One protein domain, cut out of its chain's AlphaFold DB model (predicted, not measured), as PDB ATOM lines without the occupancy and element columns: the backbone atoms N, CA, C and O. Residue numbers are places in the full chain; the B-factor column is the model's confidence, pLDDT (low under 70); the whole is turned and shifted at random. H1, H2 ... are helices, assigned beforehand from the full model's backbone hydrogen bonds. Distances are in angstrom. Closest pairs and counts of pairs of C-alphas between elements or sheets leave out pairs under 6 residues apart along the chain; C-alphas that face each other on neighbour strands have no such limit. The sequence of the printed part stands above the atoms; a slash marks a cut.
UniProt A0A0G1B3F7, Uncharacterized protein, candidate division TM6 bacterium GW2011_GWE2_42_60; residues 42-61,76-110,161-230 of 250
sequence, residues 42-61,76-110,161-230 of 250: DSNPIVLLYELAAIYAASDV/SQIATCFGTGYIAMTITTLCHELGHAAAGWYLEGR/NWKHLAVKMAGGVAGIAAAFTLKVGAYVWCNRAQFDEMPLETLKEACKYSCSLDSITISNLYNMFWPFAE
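What this domain is: This is residues 42 to 61, 76 to 110 and 161 to 230 of the 250 residues of an uncharacterized protein of candidate division TM6 bacterium GW2011_GWE2_42_60 (UniProt A0A0G1B3F7). Two long helices, H2 and H3, run opposite ways and cross at a shallow angle, with H6 along H3; these three form an up-and-down bundle, each running against the one before. H1 packs on H2 with its residues 52 to 58, its residues 45 to 50 sticking out, while at the far end of H3 the short H4 turns off about perpendicular to it and H5 folds back to pack on residues 180 to 188 of H3. The printed part has 125 residues with six named helices, H1 to H6 in order, no named strand, all helix. It is flat, 49 by 40 by 20 A, and only just loose, close to compact: radius of gyration of the C-alphas 16.7 A.

Where its parts are: H2, residues 76 to 108, spans 47.2 A; H3, 162 to 190, 41.3 A, with a kink of 32 degrees near 169. H1 is 45 to 58, from C-alpha 45 at (122.641, 120.123, 98.482); H4 192 to 197; H5 199 to 210; H6 215 to 225, to C-alpha 225 at (137.795, 137.617, 82.306).

How they stand to each other: H2 touches H3, closest C-alphas His 96 and Gly 171, 4.1 A. H1, by residues 52 to 58 alone, touches H2, about perpendicular at 90 degrees, closest C-alphas Ala 58 and Gly 85, 4.4 A. Every O i to N i+4 pair is within hydrogen-bond range in H1, H2, H4, H5 and H6; in H3, 23 of 25.

The domain as a whole: Two cuts omit residues 62 to 75 and 111 to 160, C-alpha gaps 18.2 A and 14.5 A. Among the residues with pLDDT under 70 are 225 to 230.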
ATOM      1  N   ASP A  42     116.003 126.442  96.756       52.84
ATOM      2  CA  ASP A  42     116.130 125.981  95.361       52.84
ATOM      3  C   ASP A  42     117.531 125.441  95.007       52.84
ATOM      4  O   ASP A  42     117.886 125.275  93.838       52.84
ATOM      5  N   SER A  43     118.382 125.210  96.008       55.31
ATOM      6  CA  SER A  43     119.777 124.815  95.794       55.31
ATOM      7  C   SER A  43     119.936 123.312  95.972       55.31
ATOM      8  O   SER A  43     119.615 122.768  97.026       55.31
ATOM      9  N   ASN A  44     120.500 122.639  94.965       65.69
ATOM     10  CA  ASN A  44     121.020 121.280  95.128       65.69
ATOM     11  C   ASN A  44     121.919 121.236  96.388       65.69
ATOM     12  O   ASN A  44     122.714 122.164  96.560       65.69
ATOM     13  N   PRO A  45     121.845 120.204  97.252       65.94
ATOM     14  CA  PRO A  45     122.641 120.123  98.482       65.94
ATOM     15  C   PRO A  45     124.139 120.391  98.289       65.94
ATOM     16  O   PRO A  45     124.770 121.034  99.123       65.94
ATOM     17  N   ILE A  46     124.699 119.970  97.151       65.75
ATOM     18  CA  ILE A  46     126.089 120.244  96.775       65.75
ATOM     19  C   ILE A  46     126.300 121.748  96.544       65.75
ATOM     20  O   ILE A  46     127.223 122.340  97.091       65.75
ATOM     21  N   VAL A  47     125.419 122.387  95.772       64.06
ATOM     22  CA  VAL A  47     125.453 123.837  95.511       64.06
ATOM     23  C   VAL A  47     125.291 124.633  96.806       64.06
ATOM     24  O   VAL A  47     125.997 125.617  97.002       64.06
ATOM     25  N   LEU A  48     124.410 124.186  97.703       69.69
ATOM     26  CA  LEU A  48     124.216 124.800  99.012       69.69
ATOM     27  C   LEU A  48     125.496 124.756  99.855       69.69
ATOM     28  O   LEU A  48     125.897 125.775 100.406       69.69
ATOM     29  N   LEU A  49     126.171 123.605  99.923       71.56
ATOM     30  CA  LEU A  49     127.446 123.487 100.640       71.56
ATOM     31  C   LEU A  49     128.499 124.451 100.111       71.56
ATOM     32  O   LEU A  49     129.222 125.057 100.899       71.56
ATOM     33  N   TYR A  50     128.577 124.604  98.792       69.62
ATOM     34  CA  TYR A  50     129.512 125.540  98.180       69.62
ATOM     35  C   TYR A  50     129.168 126.989  98.496       69.62
ATOM     36  O   TYR A  50     130.065 127.760  98.816       69.62
ATOM     37  N   GLU A  51     127.891 127.362  98.457       71.75
ATOM     38  CA  GLU A  51     127.471 128.714  98.827       71.75
ATOM     39  C   GLU A  51     127.751 129.005 100.300       71.75
ATOM     40  O   GLU A  51     128.271 130.069 100.618       71.75
ATOM     41  N   LEU A  52     127.514 128.044 101.194       79.50
ATOM     42  CA  LEU A  52     127.871 128.178 102.605       79.50
ATOM     43  C   LEU A  52     129.385 128.265 102.808       79.50
ATOM     44  O   LEU A  52     129.845 129.088 103.594       79.50
ATOM     45  N   ALA A  53     130.176 127.470 102.089       78.94
ATOM     46  CA  ALA A  53     131.631 127.551 102.148       78.94
ATOM     47  C   ALA A  53     132.150 128.901 101.625       78.94
ATOM     48  O   ALA A  53     133.055 129.476 102.227       78.94
ATOM     49  N   ALA A  54     131.559 129.428 100.549       75.56
ATOM     50  CA  ALA A  54     131.894 130.734  99.991       75.56
ATOM     51  C   ALA A  54     131.531 131.871 100.957       75.56
ATOM     52  O   ALA A  54     132.372 132.726 101.221       75.56
ATOM     53  N   ILE A  55     130.332 131.827 101.551       81.81
ATOM     54  CA  ILE A  55     129.897 132.768 102.594       81.81
ATOM     55  C   ILE A  55     130.858 132.703 103.780       81.81
ATOM     56  O   ILE A  55     131.348 133.726 104.239       81.81
ATOM     57  N   TYR A  56     131.184 131.506 104.261       82.00
ATOM     58  CA  TYR A  56     132.101 131.350 105.382       82.00
ATOM     59  C   TYR A  56     133.503 131.893 105.059       82.00
ATOM     60  O   TYR A  56     134.092 132.590 105.882       82.00
ATOM     61  N   ALA A  57     134.034 131.632 103.862       79.88
ATOM     62  CA  ALA A  57     135.326 132.162 103.422       79.88
ATOM     63  C   ALA A  57     135.312 133.695 103.274       79.88
ATOM     64  O   ALA A  57     136.269 134.359 103.661       79.88
ATOM     65  N   ALA A  58     134.202 134.269 102.803       83.06
ATOM     66  CA  ALA A  58     134.015 135.713 102.681       83.06
ATOM     67  C   ALA A  58     134.088 136.460 104.024       83.06
ATOM     68  O   ALA A  58     134.338 137.665 104.033       83.06
ATOM     69  N   SER A  59     133.934 135.768 105.161       83.12
ATOM     70  CA  SER A  59     134.157 136.365 106.487       83.12
ATOM     71  C   SER A  59     135.566 136.940 106.657       83.12
ATOM     72  O   SER A  59     135.746 137.900 107.403       83.12
ATOM     73  N   ASP A  60     136.556 136.442 105.907       79.88
ATOM     74  CA  ASP A  60     137.929 136.954 105.943       79.88
ATOM     75  C   ASP A  60     138.049 138.413 105.483       79.88
ATOM     76  O   ASP A  60     139.000 139.092 105.868       79.88
ATOM     77  N   VAL A  61     137.064 138.946 104.753       80.38
ATOM     78  CA  VAL A  61     136.996 140.383 104.435       80.38
ATOM     79  C   VAL A  61     136.965 141.231 105.708       80.38
ATOM     80  O   VAL A  61     137.657 142.243 105.788       80.38
ATOM     81  N   SER A  76     129.252 130.016 118.251       79.31
ATOM     82  CA  SER A  76     129.155 131.475 118.193       79.31
ATOM     83  C   SER A  76     130.095 132.041 117.134       79.31
ATOM     84  O   SER A  76     129.648 132.802 116.281       79.31
ATOM     85  N   GLN A  77     131.360 131.616 117.118       79.88
ATOM     86  CA  GLN A  77     132.331 132.101 116.143       79.88
ATOM     87  C   GLN A  77     131.990 131.661 114.715       79.88
ATOM     88  O   GLN A  77     132.073 132.459 113.780       79.88
ATOM     89  N   ILE A  78     131.533 130.419 114.538       80.06
ATOM     90  CA  ILE A  78     131.052 129.925 113.242       80.06
ATOM     91  C   ILE A  78     129.867 130.768 112.750       80.06
ATOM     92  O   ILE A  78     129.865 131.199 111.596       80.06
ATOM     93  N   ALA A  79     128.889 131.049 113.616       82.44
ATOM     94  CA  ALA A  79     127.739 131.882 113.280       82.44
ATOM     95  C   ALA A  79     128.151 133.319 112.921       82.44
ATOM     96  O   ALA A  79     127.642 133.874 111.946       82.44
ATOM     97  N   THR A  80     129.115 133.906 113.639       83.88
ATOM     98  CA  THR A  80     129.669 135.229 113.316       83.88
ATOM     99  C   THR A  80     130.365 135.239 111.955       83.88
ATOM    100  O   THR A  80     130.141 136.166 111.175       83.88
ATOM    101  N   CYS A  81     131.151 134.209 111.620       83.81
ATOM    102  CA  CYS A  81     131.751 134.083 110.289       83.81
ATOM    103  C   CYS A  81     130.672 134.024 109.199       83.81
ATOM    104  O   CYS A  81     130.759 134.736 108.204       83.81
ATOM    105  N   PHE A  82     129.615 133.231 109.393       84.56
ATOM    106  CA  PHE A  82     128.513 133.191 108.432       84.56
ATOM    107  C   PHE A  82     127.816 134.545 108.285       84.56
ATOM    108  O   PHE A  82     127.595 134.986 107.161       84.56
ATOM    109  N   GLY A  83     127.506 135.227 109.389       85.00
ATOM    110  CA  GLY A  83     126.846 136.535 109.350       85.00
ATOM    111  C   GLY A  83     127.689 137.599 108.644       85.00
ATOM    112  O   GLY A  83     127.218 138.258 107.720       85.00
ATOM    113  N   THR A  84     128.958 137.733 109.032       86.62
ATOM    114  CA  THR A  84     129.886 138.713 108.437       86.62
ATOM    115  C   THR A  84     130.179 138.408 106.972       86.62
ATOM    116  O   THR A  84     130.132 139.305 106.132       86.62
ATOM    117  N   GLY A  85     130.407 137.140 106.633       86.31
ATOM    118  CA  GLY A  85     130.618 136.714 105.258       86.31
ATOM    119  C   GLY A  85     129.389 136.899 104.370       86.31
ATOM    120  O   GLY A  85     129.519 137.287 103.210       86.31
ATOM    121  N   TYR A  86     128.185 136.714 104.918       85.12
ATOM    122  CA  TYR A  86     126.934 136.943 104.194       85.12
ATOM    123  C   TYR A  86     126.737 138.426 103.868       85.12
ATOM    124  O   TYR A  86     126.337 138.770 102.755       85.12
ATOM    125  N   ILE A  87     127.077 139.311 104.811       88.31
ATOM    126  CA  ILE A  87     127.087 140.763 104.592       88.31
ATOM    127  C   ILE A  87     128.116 141.129 103.516       88.31
ATOM    128  O   ILE A  87     127.774 141.843 102.574       88.31
ATOM    129  N   ALA A  88     129.344 140.604 103.614       87.75
ATOM    130  CA  ALA A  88     130.403 140.870 102.639       87.75
ATOM    131  C   ALA A  88     129.975 140.465 101.222       87.75
ATOM    132  O   ALA A  88     130.074 141.261 100.288       87.75
ATOM    133  N   MET A  89     129.447 139.248 101.065       85.44
ATOM    134  CA  MET A  89     128.956 138.765  99.776       85.44
ATOM    135  C   MET A  89     127.776 139.584  99.268       85.44
ATOM    136  O   MET A  89     127.772 139.978  98.111       85.44
ATOM    137  N   THR A  90     126.806 139.910 100.119       86.56
ATOM    138  CA  THR A  90     125.648 140.714  99.707       86.56
ATOM    139  C   THR A  90     126.065 142.089  99.182       86.56
ATOM    140  O   THR A  90     125.628 142.492  98.108       86.56
ATOM    141  N   ILE A  91     126.938 142.802  99.905       89.69
ATOM    142  CA  ILE A  91     127.417 144.130  99.491       89.69
ATOM    143  C   ILE A  91     128.214 144.033  98.188       89.69
ATOM    144  O   ILE A  91     128.040 144.846  97.286       89.69
ATOM    145  N   THR A  92     129.080 143.030  98.071       89.38
ATOM    146  CA  THR A  92     129.946 142.885  96.895       89.38
ATOM    147  C   THR A  92     129.167 142.453  95.658       89.38
ATOM    148  O   THR A  92     129.400 143.025  94.596       89.38
ATOM    149  N   THR A  93     128.180 141.558  95.783       87.56
ATOM    150  CA  THR A  93     127.221 141.252  94.706       87.56
ATOM    151  C   THR A  93     126.405 142.494  94.341       87.56
ATOM    152  O   THR A  93     126.204 142.765  93.161       87.56
ATOM    153  N   LEU A  94     125.981 143.302  95.320       87.25
ATOM    154  CA  LEU A  94     125.273 144.552  95.041       87.25
ATOM    155  C   LEU A  94     126.101 145.510  94.186       87.25
ATOM    156  O   LEU A  94     125.635 145.985  93.149       87.25
ATOM    157  N   CYS A  95     127.340 145.764  94.596       90.94
ATOM    158  CA  CYS A  95     128.259 146.607  93.842       90.94
ATOM    159  C   CYS A  95     128.603 146.014  92.472       90.94
ATOM    160  O   CYS A  95     128.738 146.774  91.517       90.94
ATOM    161  N   HIS A  96     128.697 144.687  92.356       90.50
ATOM    162  CA  HIS A  96     128.927 144.000  91.087       90.50
ATOM    163  C   HIS A  96     127.827 144.318  90.069       90.50
ATOM    164  O   HIS A  96     128.098 144.821  88.980       90.50
ATOM    165  N   GLU A  97     126.568 144.124  90.448       86.38
ATOM    166  CA  GLU A  97     125.446 144.418  89.557       86.38
ATOM    167  C   GLU A  97     125.299 145.920  89.276       86.38
ATOM    168  O   GLU A  97     125.035 146.328  88.146       86.38
ATOM    169  N   LEU A  98     125.557 146.774  90.271       88.38
ATOM    170  CA  LEU A  98     125.601 148.224  90.058       88.38
ATOM    171  C   LEU A  98     126.702 148.633  89.068       88.38
ATOM    172  O   LEU A  98     126.495 149.565  88.294       88.38
ATOM    173  N   GLY A  99     127.841 147.937  89.057       88.69
ATOM    174  CA  GLY A  99     128.918 148.148  88.092       88.69
ATOM    175  C   GLY A  99     128.468 147.867  86.661       88.69
ATOM    176  O   GLY A  99     128.663 148.709  85.780       88.69
ATOM    177  N   HIS A 100     127.795 146.733  86.438       87.12
ATOM    178  CA  HIS A 100     127.166 146.433  85.149       87.12
ATOM    179  C   HIS A 100     126.132 147.492  84.768       87.12
ATOM    180  O   HIS A 100     126.184 148.028  83.662       87.12
ATOM    181  N   ALA A 101     125.224 147.824  85.688       85.62
ATOM    182  CA  ALA A 101     124.154 148.792  85.480       85.62
ATOM    183  C   ALA A 101     124.683 150.174  85.075       85.62
ATOM    184  O   ALA A 101     124.248 150.737  84.068       85.62
ATOM    185  N   ALA A 102     125.652 150.698  85.828       87.38
ATOM    186  CA  ALA A 102     126.266 151.990  85.561       87.38
ATOM    187  C   ALA A 102     126.973 151.996  84.202       87.38
ATOM    188  O   ALA A 102     126.747 152.899  83.398       87.38
ATOM    189  N   ALA A 103     127.786 150.979  83.906       87.44
ATOM    190  CA  ALA A 103     128.501 150.910  82.637       87.44
ATOM    191  C   ALA A 103     127.553 150.752  81.439       87.44
ATOM    192  O   ALA A 103     127.754 151.415  80.424       87.44
ATOM    193  N   GLY A 104     126.515 149.917  81.543       84.00
ATOM    194  CA  GLY A 104     125.532 149.738  80.471       84.00
ATOM    195  C   GLY A 104     124.745 151.015  80.187       84.00
ATOM    196  O   GLY A 104     124.515 151.359  79.027       84.00
ATOM    197  N   TRP A 105     124.418 151.778  81.230       85.69
ATOM    198  CA  TRP A 105     123.812 153.091  81.059       85.69
ATOM    199  C   TRP A 105     124.773 154.095  80.401       85.69
ATOM    200  O   TRP A 105     124.437 154.669  79.369       85.69
ATOM    201  N   TYR A 106     125.990 154.264  80.929       87.56
ATOM    202  CA  TYR A 106     126.941 155.263  80.421       87.56
ATOM    203  C   TYR A 106     127.504 154.949  79.028       87.56
ATOM    204  O   TYR A 106     127.689 155.855  78.216       87.56
ATOM    205  N   LEU A 107     127.828 153.686  78.742       85.31
ATOM    206  CA  LEU A 107     128.531 153.307  77.510       85.31
ATOM    207  C   LEU A 107     127.573 152.973  76.368       85.31
ATOM    208  O   LEU A 107     127.888 153.243  75.201       85.31
ATOM    209  N   GLU A 108     126.422 152.385  76.694       81.56
ATOM    210  CA  GLU A 108     125.478 151.837  75.717       81.56
ATOM    211  C   GLU A 108     124.110 152.526  75.750       81.56
ATOM    212  O   GLU A 108     123.295 152.272  74.866       81.56
ATOM    213  N   GLY A 109     123.857 153.417  76.716       81.12
ATOM    214  CA  GLY A 109     122.584 154.133  76.832       81.12
ATOM    215  C   GLY A 109     121.410 153.230  77.210       81.12
ATOM    216  O   GLY A 109     120.263 153.583  76.938       81.12
ATOM    217  N   ARG A 110     121.675 152.052  77.789       81.44
ATOM    218  CA  ARG A 110     120.640 151.076  78.160       81.44
ATOM    219  C   ARG A 110     120.092 151.374  79.550       81.44
ATOM    220  O   ARG A 110     120.830 151.818  80.424       81.44
ATOM    221  N   ASN A 161     131.274 144.794  70.712       70.81
ATOM    222  CA  ASN A 161     131.996 146.063  70.739       70.81
ATOM    223  C   ASN A 161     132.773 146.161  72.065       70.81
ATOM    224  O   ASN A 161     132.358 145.573  73.066       70.81
ATOM    225  N   TRP A 162     133.873 146.917  72.101       79.62
ATOM    226  CA  TRP A 162     134.661 147.154  73.321       79.62
ATOM    227  C   TRP A 162     133.797 147.687  74.472       79.62
ATOM    228  O   TRP A 162     134.082 147.408  75.631       79.62
ATOM    229  N   LYS A 163     132.705 148.395  74.147       81.62
ATOM    230  CA  LYS A 163     131.693 148.858  75.103       81.62
ATOM    231  C   LYS A 163     131.049 147.702  75.869       81.62
ATOM    232  O   LYS A 163     131.066 147.723  77.091       81.62
ATOM    233  N   HIS A 164     130.595 146.658  75.176       78.25
ATOM    234  CA  HIS A 164     129.989 145.478  75.810       78.25
ATOM    235  C   HIS A 164     130.998 144.719  76.669       78.25
ATOM    236  O   HIS A 164     130.679 144.262  77.764       78.25
ATOM    237  N   LEU A 165     132.250 144.626  76.205       79.75
ATOM    238  CA  LEU A 165     133.336 144.067  77.011       79.75
ATOM    239  C   LEU A 165     133.559 144.893  78.287       79.75
ATOM    240  O   LEU A 165     133.642 144.323  79.371       79.75
ATOM    241  N   ALA A 166     133.598 146.221  78.179       83.88
ATOM    242  CA  ALA A 166     133.745 147.111  79.325       83.88
ATOM    243  C   ALA A 166     132.571 146.981  80.308       83.88
ATOM    244  O   ALA A 166     132.806 146.919  81.511       83.88
ATOM    245  N   VAL A 167     131.330 146.848  79.822       83.50
ATOM    246  CA  VAL A 167     130.155 146.578  80.669       83.50
ATOM    247  C   VAL A 167     130.306 145.255  81.415       83.50
ATOM    248  O   VAL A 167     130.072 145.216  82.622       83.50
ATOM    249  N   LYS A 168     130.755 144.187  80.745       79.69
ATOM    250  CA  LYS A 168     131.016 142.886  81.389       79.69
ATOM    251  C   LYS A 168     132.144 142.945  82.420       79.69
ATOM    252  O   LYS A 168     132.055 142.317  83.468       79.69
ATOM    253  N   MET A 169     133.190 143.726  82.173       85.94
ATOM    254  CA  MET A 169     134.276 143.898  83.141       85.94
ATOM    255  C   MET A 169     133.869 144.782  84.327       85.94
ATOM    256  O   MET A 169     134.340 144.557  85.442       85.94
ATOM    257  N   ALA A 170     132.994 145.767  84.109       89.44
ATOM    258  CA  ALA A 170     132.625 146.761  85.113       89.44
ATOM    259  C   ALA A 170     132.046 146.139  86.387       89.44
ATOM    260  O   ALA A 170     132.360 146.614  87.478       89.44
ATOM    261  N   GLY A 171     131.267 145.059  86.270       87.19
ATOM    262  CA  GLY A 171     130.734 144.368  87.441       87.19
ATOM    263  C   GLY A 171     131.835 143.782  88.318       87.19
ATOM    264  O   GLY A 171     131.902 144.063  89.515       87.19
ATOM    265  N   GLY A 172     132.784 143.054  87.728       87.69
ATOM    266  CA  GLY A 172     133.904 142.510  88.491       87.69
ATOM    267  C   GLY A 172     134.819 143.594  89.079       87.69
ATOM    268  O   GLY A 172     135.201 143.491  90.243       87.69
ATOM    269  N   VAL A 173     135.089 144.685  88.352       90.88
ATOM    270  CA  VAL A 173     135.855 145.829  88.893       90.88
ATOM    271  C   VAL A 173     135.144 146.448  90.098       90.88
ATOM    272  O   VAL A 173     135.770 146.669  91.135       90.88
ATOM    273  N   ALA A 174     133.834 146.691  89.994       91.75
ATOM    274  CA  ALA A 174     133.043 147.264  91.078       91.75
ATOM    275  C   ALA A 174     132.971 146.332  92.298       91.75
ATOM    276  O   ALA A 174     133.087 146.794  93.433       91.75
ATOM    277  N   GLY A 175     132.856 145.019  92.082       89.81
ATOM    278  CA  GLY A 175     132.899 144.025  93.155       89.81
ATOM    279  C   GLY A 175     134.255 143.968  93.873       89.81
ATOM    280  O   GLY A 175     134.289 143.906  95.104       89.81
ATOM    281  N   ILE A 176     135.375 144.065  93.142       90.50
ATOM    282  CA  ILE A 176     136.727 144.160  93.732       90.50
ATOM    283  C   ILE A 176     136.872 145.453  94.536       90.50
ATOM    284  O   ILE A 176     137.344 145.419  95.672       90.50
ATOM    285  N   ALA A 177     136.436 146.587  93.981       92.62
ATOM    286  CA  ALA A 177     136.482 147.874  94.669       92.62
ATOM    287  C   ALA A 177     135.653 147.860  95.966       92.62
ATOM    288  O   ALA A 177     136.092 148.379  96.996       92.62
ATOM    289  N   ALA A 178     134.488 147.205  95.952       92.00
ATOM    290  CA  ALA A 178     133.668 147.006  97.141       92.00
ATOM    291  C   ALA A 178     134.379 146.137  98.188       92.00
ATOM    292  O   ALA A 178     134.455 146.529  99.351       92.00
ATOM    293  N   ALA A 179     134.957 145.000  97.787       89.69
ATOM    294  CA  ALA A 179     135.705 144.128  98.693       89.69
ATOM    295  C   ALA A 179     136.908 144.855  99.316       89.69
ATOM    296  O   ALA A 179     137.122 144.781 100.527       89.69
ATOM    297  N   PHE A 180     137.650 145.621  98.512       91.00
ATOM    298  CA  PHE A 180     138.743 146.471  98.978       91.00
ATOM    299  C   PHE A 180     138.258 147.485 100.021       91.00
ATOM    300  O   PHE A 180     138.834 147.578 101.105       91.00
ATOM    301  N   THR A 181     137.169 148.200  99.726       92.19
ATOM    302  CA  THR A 181     136.590 149.216 100.619       92.19
ATOM    303  C   THR A 181     136.135 148.604 101.942       92.19
ATOM    304  O   THR A 181     136.419 149.158 103.003       92.19
ATOM    305  N   LEU A 182     135.496 147.431 101.903       90.81
ATOM    306  CA  LEU A 182     135.086 146.704 103.105       90.81
ATOM    307  C   LEU A 182     136.283 146.309 103.972       90.81
ATOM    308  O   LEU A 182     136.230 146.502 105.183       90.81
ATOM    309  N   LYS A 183     137.376 145.816 103.374       88.94
ATOM    310  CA  LYS A 183     138.600 145.475 104.117       88.94
ATOM    311  C   LYS A 183     139.245 146.694 104.764       88.94
ATOM    312  O   LYS A 183     139.643 146.618 105.922       88.94
ATOM    313  N   VAL A 184     139.354 147.806 104.029       89.62
ATOM    314  CA  VAL A 184     139.907 149.059 104.568       89.62
ATOM    315  C   VAL A 184     139.040 149.556 105.722       89.62
ATOM    316  O   VAL A 184     139.561 149.816 106.803       89.62
ATOM    317  N   GLY A 185     137.720 149.615 105.529       89.56
ATOM    318  CA  GLY A 185     136.778 150.041 106.563       89.56
ATOM    319  C   GLY A 185     136.817 149.144 107.801       89.56
ATOM    320  O   GLY A 185     136.872 149.649 108.917       89.56
ATOM    321  N   ALA A 186     136.864 147.823 107.616       87.38
ATOM    322  CA  ALA A 186     136.997 146.863 108.708       87.38
ATOM    323  C   ALA A 186     138.314 147.052 109.475       87.38
ATOM    324  O   ALA A 186     138.312 147.072 110.703       87.38
ATOM    325  N   TYR A 187     139.427 147.245 108.761       86.94
ATOM    326  CA  TYR A 187     140.730 147.484 109.376       86.94
ATOM    327  C   TYR A 187     140.737 148.773 110.199       86.94
ATOM    328  O   TYR A 187     141.161 148.756 111.354       86.94
ATOM    329  N   VAL A 188     140.241 149.875 109.630       88.19
ATOM    330  CA  VAL A 188     140.140 151.168 110.322       88.19
ATOM    331  C   VAL A 188     139.237 151.049 111.545       88.19
ATOM    332  O   VAL A 188     139.602 151.513 112.618       88.19
ATOM    333  N   TRP A 189     138.100 150.359 111.428       88.44
ATOM    334  CA  TRP A 189     137.192 150.135 112.552       88.44
ATOM    335  C   TRP A 189     137.855 149.354 113.694       88.44
ATOM    336  O   TRP A 189     137.759 149.743 114.860       88.44
ATOM    337  N   CYS A 190     138.563 148.267 113.374       84.12
ATOM    338  CA  CYS A 190     139.278 147.465 114.365       84.12
ATOM    339  C   CYS A 190     140.451 148.215 115.010       84.12
ATOM    340  O   CYS A 190     140.756 147.961 116.173       84.12
ATOM    341  N   ASN A 191     141.072 149.147 114.286       85.81
ATOM    342  CA  ASN A 191     142.204 149.945 114.752       85.81
ATOM    343  C   ASN A 191     141.814 151.407 115.006       85.81
ATOM    344  O   ASN A 191     142.654 152.291 114.886       85.81
ATOM    345  N   ARG A 192     140.554 151.680 115.381       89.00
ATOM    346  CA  ARG A 192     140.032 153.053 115.523       89.00
ATOM    347  C   ARG A 192     140.882 153.946 116.431       89.00
ATOM    348  O   ARG A 192     141.136 155.081 116.080       89.00
ATOM    349  N   ALA A 193     141.400 153.403 117.536       89.00
ATOM    350  CA  ALA A 193     142.253 154.160 118.454       89.00
ATOM    351  C   ALA A 193     143.569 154.595 117.784       89.00
ATOM    352  O   ALA A 193     144.003 155.725 117.947       89.00
ATOM    353  N   GLN A 194     144.165 153.720 116.967       87.50
ATOM    354  CA  GLN A 194     145.350 154.061 116.175       87.50
ATOM    355  C   GLN A 194     145.005 155.002 115.020       87.50
ATOM    356  O   GLN A 194     145.822 155.839 114.658       87.50
ATOM    357  N   PHE A 195     143.806 154.884 114.446       87.94
ATOM    358  CA  PHE A 195     143.331 155.796 113.412       87.94
ATOM    359  C   PHE A 195     143.146 157.221 113.951       87.94
ATOM    360  O   PHE A 195     143.503 158.170 113.260       87.94
ATOM    361  N   ASP A 196     142.646 157.362 115.182       90.31
ATOM    362  CA  ASP A 196     142.468 158.653 115.850       90.31
ATOM    363  C   ASP A 196     143.819 159.332 116.153       90.31
ATOM    364  O   ASP A 196     143.938 160.551 116.052       90.31
ATOM    365  N   GLU A 197     144.854 158.550 116.480       93.38
ATOM    366  CA  GLU A 197     146.205 159.050 116.778       93.38
ATOM    367  C   GLU A 197     147.072 159.264 115.521       93.38
ATOM    368  O   GLU A 197     147.793 160.256 115.413       93.38
ATOM    369  N   MET A 198     147.025 158.327 114.569       93.50
ATOM    370  CA  MET A 198     147.890 158.246 113.384       93.50
ATOM    371  C   MET A 198     147.083 157.815 112.143       93.50
ATOM    372  O   MET A 198     147.196 156.674 111.662       93.50
ATOM    373  N   PRO A 199     146.242 158.706 111.586       91.94
ATOM    374  CA  PRO A 199     145.302 158.346 110.527       91.94
ATOM    375  C   PRO A 199     145.998 157.929 109.225       91.94
ATOM    376  O   PRO A 199     145.572 156.975 108.570       91.94
ATOM    377  N   LEU A 200     147.083 158.609 108.839       94.12
ATOM    378  CA  LEU A 200     147.773 158.349 107.573       94.12
ATOM    379  C   LEU A 200     148.482 156.986 107.585       94.12
ATOM    380  O   LEU A 200     148.403 156.232 106.613       94.12
ATOM    381  N   GLU A 201     149.169 156.665 108.674       92.56
ATOM    382  CA  GLU A 201     149.878 155.404 108.887       92.56
ATOM    383  C   GLU A 201     148.885 154.243 108.929       92.56
ATOM    384  O   GLU A 201     149.060 153.253 108.215       92.56
ATOM    385  N   THR A 202     147.789 154.411 109.674       88.44
ATOM    386  CA  THR A 202     146.724 153.407 109.765       88.44
ATOM    387  C   THR A 202     146.080 153.149 108.400       88.44
ATOM    388  O   THR A 202     145.850 151.995 108.041       88.44
ATOM    389  N   LEU A 203     145.846 154.185 107.583       90.50
ATOM    390  CA  LEU A 203     145.329 154.017 106.216       90.50
ATOM    391  C   LEU A 203     146.319 153.319 105.287       90.50
ATOM    392  O   LEU A 203     145.911 152.476 104.488       90.50
ATOM    393  N   LYS A 204     147.616 153.636 105.375       91.62
ATOM    394  CA  LYS A 204     148.647 152.948 104.582       91.62
ATOM    395  C   LYS A 204     148.666 151.454 104.898       91.62
ATOM    396  O   LYS A 204     148.711 150.645 103.970       91.62
ATOM    397  N   GLU A 205     148.594 151.083 106.173       87.94
ATOM    398  CA  GLU A 205     148.523 149.679 106.588       87.94
ATOM    399  C   GLU A 205     147.203 149.016 106.168       87.94
ATOM    400  O   GLU A 205     147.219 147.902 105.639       87.94
ATOM    401  N   ALA A 206     146.074 149.723 106.279       87.44
ATOM    402  CA  ALA A 206     144.781 149.248 105.793       87.44
ATOM    403  C   ALA A 206     144.806 148.947 104.283       87.44
ATOM    404  O   ALA A 206     144.341 147.890 103.856       87.44
ATOM    405  N   CYS A 207     145.400 149.834 103.479       88.25
ATOM    406  CA  CYS A 207     145.563 149.654 102.034       88.25
ATOM    407  C   CYS A 207     146.494 148.483 101.689       88.25
ATOM    408  O   CYS A 207     146.216 147.709 100.775       88.25
ATOM    409  N   LYS A 208     147.599 148.310 102.425       86.25
ATOM    410  CA  LYS A 208     148.475 147.138 102.251       86.25
ATOM    411  C   LYS A 208     147.724 145.841 102.550       86.25
ATOM    412  O   LYS A 208     147.876 144.858 101.826       86.25
ATOM    413  N   TYR A 209     146.904 145.838 103.601       80.00
ATOM    414  CA  TYR A 209     146.082 144.693 103.979       80.00
ATOM    415  C   TYR A 209     145.018 144.363 102.922       80.00
ATOM    416  O   TYR A 209     144.824 143.191 102.568       80.00
ATOM    417  N   SER A 210     144.342 145.378 102.387       83.50
ATOM    418  CA  SER A 210     143.222 145.193 101.466       83.50
ATOM    419  C   SER A 210     143.632 144.653 100.093       83.50
ATOM    420  O   SER A 210     142.835 143.945  99.475       83.50
ATOM    421  N   CYS A 211     144.882 144.871  99.669       81.25
ATOM    422  CA  CYS A 211     145.470 144.308  98.445       81.25
ATOM    423  C   CYS A 211     145.683 142.779  98.465       81.25
ATOM    424  O   CYS A 211     146.119 142.205  97.467       81.25
ATOM    425  N   SER A 212     145.406 142.093  99.576       76.19
ATOM    426  CA  SER A 212     145.455 140.626  99.635       76.19
ATOM    427  C   SER A 212     144.380 139.975  98.750       76.19
ATOM    428  O   SER A 212     143.238 140.430  98.714       76.19
ATOM    429  N   LEU A 213     144.712 138.878  98.061       76.00
ATOM    430  CA  LEU A 213     143.726 138.098  97.304       76.00
ATOM    431  C   LEU A 213     142.866 137.262  98.263       76.00
ATOM    432  O   LEU A 213     143.367 136.360  98.930       76.00
ATOM    433  N   ASP A 214     141.569 137.561  98.316       78.75
ATOM    434  CA  ASP A 214     140.548 136.792  99.039       78.75
ATOM    435  C   ASP A 214     139.557 136.132  98.064       78.75
ATOM    436  O   ASP A 214     139.594 136.381  96.855       78.75
ATOM    437  N   SER A 215     138.650 135.296  98.576       73.94
ATOM    438  CA  SER A 215     137.685 134.561  97.751       73.94
ATOM    439  C   SER A 215     136.734 135.462  96.954       73.94
ATOM    440  O   SER A 215     136.389 135.110  95.827       73.94
ATOM    441  N   ILE A 216     136.330 136.619  97.487       78.75
ATOM    442  CA  ILE A 216     135.481 137.588  96.781       78.75
ATOM    443  C   ILE A 216     136.275 138.284  95.676       78.75
ATOM    444  O   ILE A 216     135.792 138.380  94.545       78.75
ATOM    445  N   THR A 217     137.492 138.742  95.973       82.56
ATOM    446  CA  THR A 217     138.360 139.393  94.977       82.56
ATOM    447  C   THR A 217     138.673 138.441  93.825       82.56
ATOM    448  O   THR A 217     138.503 138.802  92.662       82.56
ATOM    449  N   ILE A 218     139.047 137.195  94.132       81.56
ATOM    450  CA  ILE A 218     139.303 136.156  93.127       81.56
ATOM    451  C   ILE A 218     138.042 135.887  92.302       81.56
ATOM    452  O   ILE A 218     138.114 135.864  91.076       81.56
ATOM    453  N   SER A 219     136.881 135.730  92.944       76.44
ATOM    454  CA  SER A 219     135.631 135.490  92.220       76.44
ATOM    455  C   SER A 219     135.303 136.625  91.252       76.44
ATOM    456  O   SER A 219     134.895 136.363  90.125       76.44
ATOM    457  N   ASN A 220     135.488 137.879  91.663       81.38
ATOM    458  CA  ASN A 220     135.221 139.017  90.795       81.38
ATOM    459  C   ASN A 220     136.236 139.129  89.653       81.38
ATOM    460  O   ASN A 220     135.828 139.415  88.532       81.38
ATOM    461  N   LEU A 221     137.520 138.832  89.893       82.50
ATOM    462  CA  LEU A 221     138.527 138.736  88.830       82.50
ATOM    463  C   LEU A 221     138.123 137.693  87.781       82.50
ATOM    464  O   LEU A 221     138.144 137.982  86.589       82.50
ATOM    465  N   TYR A 222     137.690 136.504  88.205       74.31
ATOM    466  CA  TYR A 222     137.191 135.490  87.273       74.31
ATOM    467  C   TYR A 222     135.974 135.977  86.480       74.31
ATOM    468  O   TYR A 222     135.931 135.784  85.264       74.31
ATOM    469  N   ASN A 223     135.029 136.658  87.133       68.75
ATOM    470  CA  ASN A 223     133.846 137.205  86.468       68.75
ATOM    471  C   ASN A 223     134.203 138.262  85.404       68.75
ATOM    472  O   ASN A 223     133.492 138.372  84.412       68.75
ATOM    473  N   MET A 224     135.310 139.002  85.563       71.88
ATOM    474  CA  MET A 224     135.774 139.971  84.553       71.88
ATOM    475  C   MET A 224     136.290 139.310  83.274       71.88
ATOM    476  O   MET A 224     136.109 139.860  82.189       71.88
ATOM    477  N   PHE A 225     136.994 138.182  83.399       66.19
ATOM    478  CA  PHE A 225     137.795 137.617  82.306       66.19
ATOM    479  C   PHE A 225     137.190 136.371  81.663       66.19
ATOM    480  O   PHE A 225     137.670 135.940  80.614       66.19
ATOM    481  N   TRP A 226     136.150 135.778  82.249       55.50
ATOM    482  CA  TRP A 226     135.542 134.594  81.660       55.50
ATOM    483  C   TRP A 226     134.594 134.967  80.504       55.50
ATOM    484  O   TRP A 226     133.646 135.735  80.691       55.50
ATOM    485  N   PRO A 227     134.812 134.439  79.286       42.72
ATOM    486  CA  PRO A 227     134.006 134.788  78.125       42.72
ATOM    487  C   PRO A 227     132.604 134.178  78.247       42.72
ATOM    488  O   PRO A 227     132.422 132.977  78.050       42.72
ATOM    489  N   PHE A 228     131.590 134.989  78.554       52.94
ATOM    490  CA  PHE A 228     130.209 134.501  78.614       52.94
ATOM    491  C   PHE A 228     129.438 134.620  77.304       52.94
ATOM    492  O   PHE A 228     129.443 135.665  76.644       52.94
ATOM    493  N   ALA A 229     128.688 133.552  77.014       41.44
ATOM    494  CA  ALA A 229     127.430 133.613  76.283       41.44
ATOM    495  C   ALA A 229     126.358 134.271  77.175       41.44
ATOM    496  O   ALA A 229     126.270 133.950  78.356       41.44
ATOM    497  N   GLU A 230     125.543 135.154  76.596       42.62
ATOM    498  CA  GLU A 230     124.574 136.080  77.227       42.62
ATOM    499  C   GLU A 230     123.552 135.492  78.220       42.62
ATOM    500  O   GLU A 230     122.781 136.236  78.811       42.62
TER     501      GLU A 230